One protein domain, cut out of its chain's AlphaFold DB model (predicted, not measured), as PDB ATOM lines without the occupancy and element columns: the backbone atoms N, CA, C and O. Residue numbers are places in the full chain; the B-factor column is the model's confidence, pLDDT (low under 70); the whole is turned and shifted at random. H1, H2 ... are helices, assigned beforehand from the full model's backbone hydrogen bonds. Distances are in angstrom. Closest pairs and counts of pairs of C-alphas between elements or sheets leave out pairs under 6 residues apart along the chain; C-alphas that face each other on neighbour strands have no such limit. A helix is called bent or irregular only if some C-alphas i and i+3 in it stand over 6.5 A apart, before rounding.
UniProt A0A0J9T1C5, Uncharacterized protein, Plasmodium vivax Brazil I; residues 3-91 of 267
ATOM      1  N   ILE A   3     288.903 289.097 172.023       75.75
ATOM      2  CA  ILE A   3     287.552 288.497 172.015       75.75
ATOM      3  C   ILE A   3     286.514 289.361 172.738       75.75
ATOM      4  O   ILE A   3     285.390 289.451 172.265       75.75
ATOM      5  N   ILE A   4     286.890 290.053 173.820       76.06
ATOM      6  CA  ILE A   4     285.970 290.937 174.547       76.06
ATOM      7  C   ILE A   4     285.577 292.133 173.683       76.06
ATOM      8  O   ILE A   4     284.399 292.464 173.639       76.06
ATOM      9  N   ASN A   5     286.517 292.706 172.923       75.06
ATOM     10  CA  ASN A   5     286.190 293.710 171.909       75.06
ATOM     11  C   ASN A   5     285.135 293.148 170.931       75.06
ATOM     12  O   ASN A   5     284.043 293.682 170.852       75.06
ATOM     13  N   ASN A   6     285.376 291.977 170.326       81.56
ATOM     14  CA  ASN A   6     284.426 291.349 169.391       81.56
ATOM     15  C   ASN A   6     283.058 290.966 169.998       81.56
ATOM     16  O   ASN A   6     282.090 290.832 169.252       81.56
ATOM     17  N   ILE A   7     282.969 290.775 171.317       80.31
ATOM     18  CA  ILE A   7     281.699 290.594 172.036       80.31
ATOM     19  C   ILE A   7     280.980 291.942 172.168       80.31
ATOM     20  O   ILE A   7     279.804 292.019 171.826       80.31
ATOM     21  N   ASN A   8     281.681 292.997 172.600       80.88
ATOM     22  CA  ASN A   8     281.137 294.356 172.719       80.88
ATOM     23  C   ASN A   8     280.696 294.929 171.355       80.88
ATOM     24  O   ASN A   8     279.667 295.590 171.272       80.88
ATOM     25  N   ASP A   9     281.463 294.647 170.300       85.06
ATOM     26  CA  ASP A   9     281.231 295.078 168.915       85.06
ATOM     27  C   ASP A   9     280.127 294.247 168.210       85.06
ATOM     28  O   ASP A   9     279.875 294.431 167.021       85.06
ATOM     29  N   GLU A  10     279.514 293.277 168.906       81.94
ATOM     30  CA  GLU A  10     278.560 292.288 168.376       81.94
ATOM     31  C   GLU A  10     279.015 291.586 167.069       81.94
ATOM     32  O   GLU A  10     278.209 291.262 166.192       81.94
ATOM     33  N   ASN A  11     280.308 291.255 166.947       86.12
ATOM     34  CA  ASN A  11     280.888 290.549 165.794       86.12
ATOM     35  C   ASN A  11     280.531 289.046 165.792       86.12
ATOM     36  O   ASN A  11     281.387 288.166 165.921       86.12
ATOM     37  N   VAL A  12     279.239 288.746 165.622       86.38
ATOM     38  CA  VAL A  12     278.589 287.426 165.753       86.38
ATOM     39  C   VAL A  12     279.399 286.284 165.140       86.38
ATOM     40  O   VAL A  12     279.672 285.309 165.830       86.38
ATOM     41  N   GLY A  13     279.822 286.389 163.875       85.94
ATOM     42  CA  GLY A  13     280.548 285.304 163.199       85.94
ATOM     43  C   GLY A  13     281.915 284.987 163.822       85.94
ATOM     44  O   GLY A  13     282.332 283.830 163.847       85.94
ATOM     45  N   ILE A  14     282.590 285.995 164.386       85.88
ATOM     46  CA  ILE A  14     283.860 285.826 165.104       85.88
ATOM     47  C   ILE A  14     283.605 285.205 166.480       85.88
ATOM     48  O   ILE A  14     284.309 284.273 166.867       85.88
ATOM     49  N   VAL A  15     282.572 285.668 167.196       86.94
ATOM     50  CA  VAL A  15     282.199 285.126 168.513       86.94
ATOM     51  C   VAL A  15     281.733 283.670 168.403       86.94
ATOM     52  O   VAL A  15     282.176 282.838 169.186       86.94
ATOM     53  N   GLU A  16     280.918 283.312 167.411       89.12
ATOM     54  CA  GLU A  16     280.442 281.932 167.241       89.12
ATOM     55  C   GLU A  16     281.564 280.982 166.785       89.12
ATOM     56  O   GLU A  16     281.735 279.923 167.389       89.12
ATOM     57  N   SER A  17     282.423 281.403 165.847       88.38
ATOM     58  CA  SER A  17     283.655 280.671 165.496       88.38
ATOM     59  C   SER A  17     284.587 280.486 166.704       88.38
ATOM     60  O   SER A  17     285.265 279.464 166.829       88.38
ATOM     61  N   TRP A  18     284.630 281.444 167.629       88.75
ATOM     62  CA  TRP A  18     285.385 281.312 168.872       88.75
ATOM     63  C   TRP A  18     284.722 280.337 169.867       88.75
ATOM     64  O   TRP A  18     285.422 279.487 170.419       88.75
ATOM     65  N   LEU A  19     283.397 280.386 170.045       90.50
ATOM     66  CA  LEU A  19     282.641 279.500 170.946       90.50
ATOM     67  C   LEU A  19     282.788 278.016 170.581       90.50
ATOM     68  O   LEU A  19     283.031 277.196 171.464       90.50
ATOM     69  N   GLU A  20     282.753 277.667 169.291       89.69
ATOM     70  CA  GLU A  20     283.054 276.305 168.802       89.69
ATOM     71  C   GLU A  20     284.400 275.768 169.324       89.69
ATOM     72  O   GLU A  20     284.580 274.570 169.549       89.69
ATOM     73  N   LYS A  21     285.367 276.672 169.507       88.50
ATOM     74  CA  LYS A  21     286.750 276.379 169.889       88.50
ATOM     75  C   LYS A  21     286.976 276.561 171.396       88.50
ATOM     76  O   LYS A  21     288.007 276.124 171.902       88.50
ATOM     77  N   PHE A  22     286.019 277.133 172.132       90.12
ATOM     78  CA  PHE A  22     286.141 277.445 173.558       90.12
ATOM     79  C   PHE A  22     286.397 276.194 174.416       90.12
ATOM     80  O   PHE A  22     287.438 276.105 175.067       90.12
ATOM     81  N   LYS A  23     285.509 275.190 174.359       93.44
ATOM     82  CA  LYS A  23     285.631 273.928 175.121       93.44
ATOM     83  C   LYS A  23     286.972 273.203 174.889       93.44
ATOM     84  O   LYS A  23     287.640 272.900 175.882       93.44
ATOM     85  N   PRO A  24     287.427 272.936 173.644       91.00
ATOM     86  CA  PRO A  24     288.727 272.299 173.424       91.00
ATOM     87  C   PRO A  24     289.922 273.195 173.795       91.00
ATOM     88  O   PRO A  24     290.920 272.670 174.289       91.00
ATOM     89  N   ASN A  25     289.838 274.523 173.634       87.38
ATOM     90  CA  ASN A  25     290.902 275.440 174.064       87.38
ATOM     91  C   ASN A  25     291.048 275.468 175.595       87.38
ATOM     92  O   ASN A  25     292.164 275.328 176.097       87.38
ATOM     93  N   LEU A  26     289.941 275.568 176.339       89.12
ATOM     94  CA  LEU A  26     289.941 275.523 177.806       89.12
ATOM     95  C   LEU A  26     290.464 274.171 178.312       89.12
ATOM     96  O   LEU A  26     291.379 274.130 179.131       89.12
ATOM     97  N   LYS A  27     289.986 273.055 177.748       92.38
ATOM     98  CA  LYS A  27     290.494 271.708 178.061       92.38
ATOM     99  C   LYS A  27     291.995 271.556 177.775       92.38
ATOM    100  O   LYS A  27     292.705 270.894 178.531       92.38
ATOM    101  N   LYS A  28     292.507 272.170 176.704       88.75
ATOM    102  CA  LYS A  28     293.945 272.183 176.398       88.75
ATOM    103  C   LYS A  28     294.741 273.005 177.417       88.75
ATOM    104  O   LYS A  28     295.794 272.548 177.854       88.75
ATOM    105  N   TYR A  29     294.234 274.172 177.814       86.81
ATOM    106  CA  TYR A  29     294.839 275.002 178.857       86.81
ATOM    107  C   TYR A  29     294.920 274.253 180.198       86.81
ATOM    108  O   TYR A  29     296.002 274.147 180.773       86.81
ATOM    109  N   LEU A  30     293.819 273.638 180.646       89.00
ATOM    110  CA  LEU A  30     293.759 272.910 181.921       89.00
ATOM    111  C   LEU A  30     294.688 271.687 181.961       89.00
ATOM    112  O   LEU A  30     295.305 271.429 182.992       89.00
ATOM    113  N   ASN A  31     294.889 270.989 180.837       87.44
ATOM    114  CA  ASN A  31     295.936 269.963 180.727       87.44
ATOM    115  C   ASN A  31     297.354 270.546 180.889       87.44
ATOM    116  O   ASN A  31     298.201 269.936 181.539       87.44
ATOM    117  N   GLY A  32     297.616 271.738 180.342       84.88
ATOM    118  CA  GLY A  32     298.888 272.444 180.529       84.88
ATOM    119  C   GLY A  32     299.156 272.834 181.988       84.88
ATOM    120  O   GLY A  32     300.286 272.708 182.451       84.88
ATOM    121  N   ILE A  33     298.113 273.241 182.720       84.31
ATOM    122  CA  ILE A  33     298.162 273.544 184.160       84.31
ATOM    123  C   ILE A  33     298.337 272.269 184.998       84.31
ATOM    124  O   ILE A  33     299.202 272.224 185.870       84.31
ATOM    125  N   ARG A  34     297.599 271.194 184.686       83.94
ATOM    126  CA  ARG A  34     297.720 269.879 185.343       83.94
ATOM    127  C   ARG A  34     299.147 269.335 185.304       83.94
ATOM    128  O   ARG A  34     299.629 268.823 186.309       83.94
ATOM    129  N   ASN A  35     299.838 269.502 184.179       80.25
ATOM    130  CA  ASN A  35     301.223 269.060 184.007       80.25
ATOM    131  C   ASN A  35     302.255 269.923 184.766       80.25
ATOM    132  O   ASN A  35     303.436 269.591 184.754       80.25
ATOM    133  N   LYS A  36     301.828 271.018 185.413       83.44
ATOM    134  CA  LYS A  36     302.674 271.997 186.116       83.44
ATOM    135  C   LYS A  36     302.279 272.221 187.581       83.44
ATOM    136  O   LYS A  36     302.773 273.155 188.201       83.44
ATOM    137  N   LEU A  37     301.432 271.363 188.161       79.12
ATOM    138  CA  LEU A  37     300.876 271.518 189.519       79.12
ATOM    139  C   LEU A  37     301.907 271.749 190.645       79.12
ATOM    140  O   LEU A  37     301.547 272.328 191.663       79.12
ATOM    141  N   GLY A  38     303.160 271.306 190.485       75.94
ATOM    142  CA  GLY A  38     304.247 271.548 191.448       75.94
ATOM    143  C   GLY A  38     305.109 272.792 191.175       75.94
ATOM    144  O   GLY A  38     305.956 273.126 191.996       75.94
ATOM    145  N   GLU A  39     304.926 273.464 190.035       78.00
ATOM    146  CA  GLU A  39     305.712 274.637 189.607       78.00
ATOM    147  C   GLU A  39     304.987 275.971 189.861       78.00
ATOM    148  O   GLU A  39     305.610 277.032 189.808       78.00
ATOM    149  N   ILE A  40     303.669 275.934 190.078       79.00
ATOM    150  CA  ILE A  40     302.778 277.100 190.007       79.00
ATOM    151  C   ILE A  40     301.943 277.273 191.278       79.00
ATOM    152  O   ILE A  40     301.593 276.301 191.946       79.00
ATOM    153  N   ASN A  41     301.542 278.511 191.574       83.81
ATOM    154  CA  ASN A  41     300.520 278.765 192.586       83.81
ATOM    155  C   ASN A  41     299.132 278.493 191.977       83.81
ATOM    156  O   ASN A  41     298.606 279.302 191.210       83.81
ATOM    157  N   ILE A  42     298.565 277.325 192.288       84.62
ATOM    158  CA  ILE A  42     297.281 276.890 191.725       84.62
ATOM    159  C   ILE A  42     296.115 277.791 192.159       84.62
ATOM    160  O   ILE A  42     295.256 278.087 191.333       84.62
ATOM    161  N   ASP A  43     296.127 278.313 193.388       85.56
ATOM    162  CA  ASP A  43     295.062 279.175 193.918       85.56
ATOM    163  C   ASP A  43     294.987 280.505 193.146       85.56
ATOM    164  O   ASP A  43     293.903 280.944 192.751       85.56
ATOM    165  N   VAL A  44     296.150 281.105 192.849       85.50
ATOM    166  CA  VAL A  44     296.283 282.290 191.980       85.50
ATOM    167  C   VAL A  44     295.727 281.994 190.585       85.50
ATOM    168  O   VAL A  44     294.853 282.712 190.100       85.50
ATOM    169  N   HIS A  45     296.166 280.903 189.946       85.00
ATOM    170  CA  HIS A  45     295.683 280.536 188.611       85.00
ATOM    171  C   HIS A  45     294.174 280.256 188.569       85.00
ATOM    172  O   HIS A  45     293.518 280.605 187.588       85.00
ATOM    173  N   CYS A  46     293.613 279.654 189.617       89.06
ATOM    174  CA  CYS A  46     292.191 279.332 189.700       89.06
ATOM    175  C   CYS A  46     291.316 280.557 189.972       89.06
ATOM    176  O   CYS A  46     290.226 280.651 189.398       89.06
ATOM    177  N   ARG A  47     291.796 281.530 190.758       89.31
ATOM    178  CA  ARG A  47     291.193 282.870 190.838       89.31
ATOM    179  C   ARG A  47     291.183 283.542 189.467       89.31
ATOM    180  O   ARG A  47     290.135 284.003 189.023       89.31
ATOM    181  N   ASP A  48     292.330 283.580 188.800       85.44
ATOM    182  CA  ASP A  48     292.509 284.324 187.552       85.44
ATOM    183  C   ASP A  48     291.707 283.736 186.395       85.44
ATOM    184  O   ASP A  48     291.086 284.475 185.629       85.44
ATOM    185  N   LEU A  49     291.647 282.408 186.302       89.56
ATOM    186  CA  LEU A  49     290.794 281.730 185.337       89.56
ATOM    187  C   LEU A  49     289.310 282.008 185.604       89.56
ATOM    188  O   LEU A  49     288.593 282.336 184.662       89.56
ATOM    189  N   ASN A  50     288.849 281.917 186.859       91.94
ATOM    190  CA  ASN A  50     287.465 282.254 187.202       91.94
ATOM    191  C   ASN A  50     287.140 283.707 186.835       91.94
ATOM    192  O   ASN A  50     286.173 283.932 186.117       91.94
ATOM    193  N   TYR A  51     287.990 284.667 187.216       89.12
ATOM    194  CA  TYR A  51     287.806 286.077 186.863       89.12
ATOM    195  C   TYR A  51     287.721 286.299 185.348       89.12
ATOM    196  O   TYR A  51     286.857 287.038 184.890       89.12
ATOM    197  N   ILE A  52     288.575 285.651 184.547       87.44
ATOM    198  CA  ILE A  52     288.536 285.784 183.083       87.44
ATOM    199  C   ILE A  52     287.251 285.175 182.497       87.44
ATOM    200  O   ILE A  52     286.689 285.742 181.561       87.44
ATOM    201  N   LEU A  53     286.765 284.057 183.042       91.62
ATOM    202  CA  LEU A  53     285.498 283.447 182.624       91.62
ATOM    203  C   LEU A  53     284.297 284.327 182.996       91.62
ATOM    204  O   LEU A  53     283.465 284.609 182.136       91.62
ATOM    205  N   ASP A  54     284.236 284.812 184.236       90.50
ATOM    206  CA  ASP A  54     283.181 285.711 184.707       90.50
ATOM    207  C   ASP A  54     283.200 287.064 183.976       90.50
ATOM    208  O   ASP A  54     282.143 287.585 183.643       90.50
ATOM    209  N   LEU A  55     284.375 287.604 183.636       87.94
ATOM    210  CA  LEU A  55     284.520 288.820 182.825       87.94
ATOM    211  C   LEU A  55     283.984 288.633 181.394       87.94
ATOM    212  O   LEU A  55     283.359 289.536 180.848       87.94
ATOM    213  N   ILE A  56     284.199 287.473 180.767       88.00
ATOM    214  CA  ILE A  56     283.614 287.190 179.445       88.00
ATOM    215  C   ILE A  56     282.082 287.066 179.558       88.00
ATOM    216  O   ILE A  56     281.356 287.582 178.706       88.00
ATOM    217  N   LEU A  57     281.590 286.423 180.619       91.38
ATOM    218  CA  LEU A  57     280.159 286.247 180.877       91.38
ATOM    219  C   LEU A  57     279.457 287.573 181.213       91.38
ATOM    220  O   LEU A  57     278.375 287.817 180.692       91.38
ATOM    221  N   GLU A  58     280.101 288.472 181.962       88.25
ATOM    222  CA  GLU A  58     279.653 289.849 182.230       88.25
ATOM    223  C   GLU A  58     279.402 290.627 180.930       88.25
ATOM    224  O   GLU A  58     278.354 291.252 180.758       88.25
ATOM    225  N   ARG A  59     280.337 290.544 179.974       86.88
ATOM    226  CA  ARG A  59     280.225 291.225 178.673       86.88
ATOM    227  C   ARG A  59     279.091 290.653 177.830       86.88
ATOM    228  O   ARG A  59     278.333 291.417 177.245       86.88
ATOM    229  N   ILE A  60     278.924 289.329 177.821       88.56
ATOM    230  CA  ILE A  60     277.822 288.655 177.118       88.56
ATOM    231  C   ILE A  60     276.469 288.978 177.764       88.56
ATOM    232  O   ILE A  60     275.502 289.243 177.053       88.56
ATOM    233  N   PHE A  61     276.385 289.008 179.094       87.56
ATOM    234  CA  PHE A  61     275.159 289.324 179.832       87.56
ATOM    235  C   PHE A  61     274.658 290.748 179.540       87.56
ATOM    236  O   PHE A  61     273.452 290.964 179.404       87.56
ATOM    237  N   LYS A  62     275.585 291.701 179.362       86.81
ATOM    238  CA  LYS A  62     275.301 293.096 178.982       86.81
ATOM    239  C   LYS A  62     274.771 293.264 177.545       86.81
ATOM    240  O   LYS A  62     274.186 294.304 177.249       86.81
ATOM    241  N   LEU A  63     274.897 292.256 176.672       86.50
ATOM    242  CA  LEU A  63     274.301 292.277 175.330       86.50
ATOM    243  C   LEU A  63     272.773 292.116 175.362       86.50
ATOM    244  O   LEU A  63     272.183 291.635 176.335       86.50
ATOM    245  N   LYS A  64     272.119 292.482 174.255       80.56
ATOM    246  CA  LYS A  64     270.665 292.373 174.068       80.56
ATOM    247  C   LYS A  64     270.300 291.168 173.186       80.56
ATOM    248  O   LYS A  64     271.107 290.650 172.420       80.56
ATOM    249  N   GLY A  65     269.049 290.713 173.288       82.00
ATOM    250  CA  GLY A  65     268.507 289.633 172.454       82.00
ATOM    251  C   GLY A  65     268.960 288.211 172.828       82.00
ATOM    252  O   GLY A  65     269.745 287.985 173.745       82.00
ATOM    253  N   ILE A  66     268.422 287.216 172.113       79.75
ATOM    254  CA  ILE A  66     268.499 285.792 172.499       79.75
ATOM    255  C   ILE A  66     269.900 285.166 172.362       79.75
ATOM    256  O   ILE A  66     270.203 284.182 173.038       79.75
ATOM    257  N   LYS A  67     270.783 285.747 171.534       82.75
ATOM    258  CA  LYS A  67     272.146 285.228 171.305       82.75
ATOM    259  C   LYS A  67     272.962 285.150 172.595       82.75
ATOM    260  O   LYS A  67     273.695 284.181 172.770       82.75
ATOM    261  N   ARG A  68     272.769 286.086 173.532       88.31
ATOM    262  CA  ARG A  68     273.468 286.075 174.827       88.31
ATOM    263  C   ARG A  68     273.222 284.799 175.631       88.31
ATOM    264  O   ARG A  68     274.157 284.275 176.216       88.31
ATOM    265  N   ILE A  69     272.003 284.249 175.584       88.81
ATOM    266  CA  ILE A  69     271.630 283.017 176.301       88.81
ATOM    267  C   ILE A  69     272.378 281.818 175.703       88.81
ATOM    268  O   ILE A  69     272.979 281.028 176.428       88.81
ATOM    269  N   LYS A  70     272.410 281.729 174.364       90.31
ATOM    270  CA  LYS A  70     273.194 280.728 173.623       90.31
ATOM    271  C   LYS A  70     274.681 280.826 173.988       90.31
ATOM    272  O   LYS A  70     275.298 279.820 174.324       90.31
ATOM    273  N   TRP A  71     275.254 282.028 173.932       92.62
ATOM    274  CA  TRP A  71     276.681 282.265 174.162       92.62
ATOM    275  C   TRP A  71     277.096 282.026 175.622       92.62
ATOM    276  O   TRP A  71     278.123 281.394 175.856       92.62
ATOM    277  N   GLN A  72     276.272 282.438 176.590       93.25
ATOM    278  CA  GLN A  72     276.443 282.135 178.014       93.25
ATOM    279  C   GLN A  72     276.470 280.620 178.252       93.25
ATOM    280  O   GLN A  72     277.432 280.112 178.823       93.25
ATOM    281  N   HIS A  73     275.480 279.876 177.745       93.31
ATOM    282  CA  HIS A  73     275.418 278.418 177.896       93.31
ATOM    283  C   HIS A  73     276.657 277.704 177.320       93.31
ATOM    284  O   HIS A  73     277.246 276.865 178.005       93.31
ATOM    285  N   PHE A  74     277.119 278.094 176.122       93.62
ATOM    286  CA  PHE A  74     278.335 277.542 175.499       93.62
ATOM    287  C   PHE A  74     279.644 277.853 176.248       93.62
ATOM    288  O   PHE A  74     280.673 277.253 175.934       93.62
ATOM    289  N   ILE A  75     279.629 278.749 177.237       93.69
ATOM    290  CA  ILE A  75     280.778 279.038 178.105       93.69
ATOM    291  C   ILE A  75     280.593 278.382 179.470       93.69
ATOM    292  O   ILE A  75     281.502 277.700 179.946       93.69
ATOM    293  N   GLU A  76     279.432 278.554 180.102       95.38
ATOM    294  CA  GLU A  76     279.180 278.077 181.462       95.38
ATOM    295  C   GLU A  76     279.180 276.557 181.567       95.38
ATOM    296  O   GLU A  76     279.904 276.026 182.409       95.38
ATOM    297  N   GLU A  77     278.438 275.842 180.716       96.50
ATOM    298  CA  GLU A  77     278.352 274.379 180.808       96.50
ATOM    299  C   GLU A  77     279.731 273.720 180.591       96.50
ATOM    300  O   GLU A  77     280.155 272.940 181.456       96.50
ATOM    301  N   PRO A  78     280.516 274.069 179.547       95.69
ATOM    302  CA  PRO A  78     281.871 273.549 179.418       95.69
ATOM    303  C   PRO A  78     282.791 273.951 180.571       95.69
ATOM    304  O   PRO A  78     283.586 273.117 180.998       95.69
ATOM    305  N   SER A  79     282.691 275.177 181.095       96.19
ATOM    306  CA  SER A  79     283.541 275.632 182.206       96.19
ATOM    307  C   SER A  79     283.250 274.872 183.498       96.19
ATOM    308  O   SER A  79     284.181 274.398 184.143       96.19
ATOM    309  N   LEU A  80     281.972 274.709 183.851       97.44
ATOM    310  CA  LEU A  80     281.521 273.958 185.024       97.44
ATOM    311  C   LEU A  80     281.948 272.491 184.932       97.44
ATOM    312  O   LEU A  80     282.587 271.984 185.851       97.44
ATOM    313  N   ASN A  81     281.660 271.822 183.813       97.38
ATOM    314  CA  ASN A  81     282.022 270.418 183.620       97.38
ATOM    315  C   ASN A  81     283.546 270.209 183.626       97.38
ATOM    316  O   ASN A  81     284.039 269.239 184.200       97.38
ATOM    317  N   LEU A  82     284.311 271.088 182.971       96.88
ATOM    318  CA  LEU A  82     285.767 270.959 182.943       96.88
ATOM    319  C   LEU A  82     286.368 271.185 184.333       96.88
ATOM    320  O   LEU A  82     287.155 270.357 184.772       96.88
ATOM    321  N   LEU A  83     285.992 272.251 185.040       96.00
ATOM    322  CA  LEU A  83     286.639 272.631 186.302       96.00
ATOM    323  C   LEU A  83     286.171 271.821 187.518       96.00
ATOM    324  O   LEU A  83     286.987 271.530 188.389       96.00
ATOM    325  N   ASN A  84     284.896 271.422 187.568       96.75
ATOM    326  CA  ASN A  84     284.335 270.696 188.713       96.75
ATOM    327  C   ASN A  84     284.341 269.170 188.551       96.75
ATOM    328  O   ASN A  84     284.117 268.482 189.540       96.75
ATOM    329  N   VAL A  85     284.536 268.639 187.334       96.19
ATOM    330  CA  VAL A  85     284.431 267.190 187.065       96.19
ATOM    331  C   VAL A  85     285.675 266.647 186.362       96.19
ATOM    332  O   VAL A  85     286.362 265.798 186.917       96.19
ATOM    333  N   GLU A  86     286.023 267.125 185.161       96.44
ATOM    334  CA  GLU A  86     287.168 266.543 184.429       96.44
ATOM    335  C   GLU A  86     288.538 266.929 185.031       96.44
ATOM    336  O   GLU A  86     289.492 266.151 184.973       96.44
ATOM    337  N   PHE A  87     288.632 268.115 185.634       94.25
ATOM    338  CA  PHE A  87     289.840 268.662 186.254       94.25
ATOM    339  C   PHE A  87     289.646 268.980 187.745       94.25
ATOM    340  O   PHE A  87     290.335 269.847 188.281       94.25
ATOM    341  N   GLU A  88     288.774 268.239 188.442       93.44
ATOM    342  CA  GLU A  88     288.585 268.334 189.904       93.44
ATOM    343  C   GLU A  88     289.931 268.283 190.661       93.44
ATOM    344  O   GLU A  88     290.154 269.003 191.634       93.44
ATOM    345  N   ASN A  89     290.890 267.504 190.145       89.69
ATOM    346  CA  ASN A  89     292.239 267.364 190.693       89.69
ATOM    347  C   ASN A  89     293.078 268.663 190.694       89.69
ATOM    348  O   ASN A  89     294.139 268.686 191.317       89.69
ATOM    349  N   LEU A  90     292.646 269.717 189.988       89.00
ATOM    350  CA  LEU A  90     293.221 271.065 190.071       89.00
ATOM    351  C   LEU A  90     292.702 271.858 191.282       89.00
ATOM    352  O   LEU A  90     293.204 272.946 191.533       89.00
ATOM    353  N   LYS A  91     291.695 271.347 192.010       90.25
ATOM    354  CA  LYS A  91     291.012 272.022 193.131       90.25
ATOM    355  C   LYS A  91     290.548 273.435 192.763       90.25
ATOM    356  O   LYS A  91     290.730 274.386 193.514       90.25
TER     357      LYS A  91
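What this domain is: This is residues 3 to 91 of the 267 residues of an uncharacterized protein of Plasmodium vivax Brazil I (UniProt A0A0J9T1C5). What shape do these atoms make? A rod-shaped, up-and-down bundle of three long helices, bent H2, H3 and H4, has short H1 packed on H2a and H3 near one end. H4 packs on both arms of H2 and on one part of H3. What is it made of? The printed part has 89 residues, 69 of them in four named helices, H1 to H4 in chain order, with no named strand, and its class is all helix; the whole is compact, with a radius of gyration of the C-alphas of 13.9 A, spanning 43 by 20 by 18 A.

Where its parts are: Where does it begin? H1 is residues 3 to 8, from C-alpha 3 at (287.552, 288.497, 172.015). What follows? H2, residues 12 to 34, was assigned as one helix by its hydrogen bonds but is bent, with C-alphas 20 and 23 7.2 A apart; its arms are H2a, residues 12 to 20, and H2b, residues 23 to 34, 16.3 A long. H3 is residues 42 to 61, 28.0 A. H4 is residues 67 to 86, 27.3 A, ending at C-alpha 86 (287.168, 266.543, 184.429); it is neither bent nor irregular, but only just: C-alphas 83 and 86 are 6.4 A apart.

How they stand to each other: What does H1 touch? H1 and H2a form a hairpin at a steep tilt of 42 degrees, closest C-alphas Ile 7 and Val 15, 6.5 A; H1 touches H3 at residues 56 to 60 alone, closest C-alphas Ile 4 and Ile 56, 6.6 A. And H4? Residues 71 to 75 alone touch H2a, closest C-alphas Leu 19 and Phe 74, 6.6 A; residues 75 to 82 alone touch residues 23 to 27 alone of H2b, closest C-alphas Lys 23 and Pro 78, 5.7 A. H3 and H4 form a hairpin at a shallow tilt of 17 degrees, closest C-alphas Ile 60 and Arg 68, 5.6 A. How are the backbones? Every O i to N i+4 pair is within hydrogen-bond range in H1, H2a, H2b and H3, and 15 of 16 in H4.

The domain as a whole: How far does it reach? The two C-alphas farthest apart, of Gly 38 and Gly 65, are 44.3 A apart. Is anything cut, long or uncertain? The printed part has no cut and no long link, and no printed residue is under 70 in pLDDT.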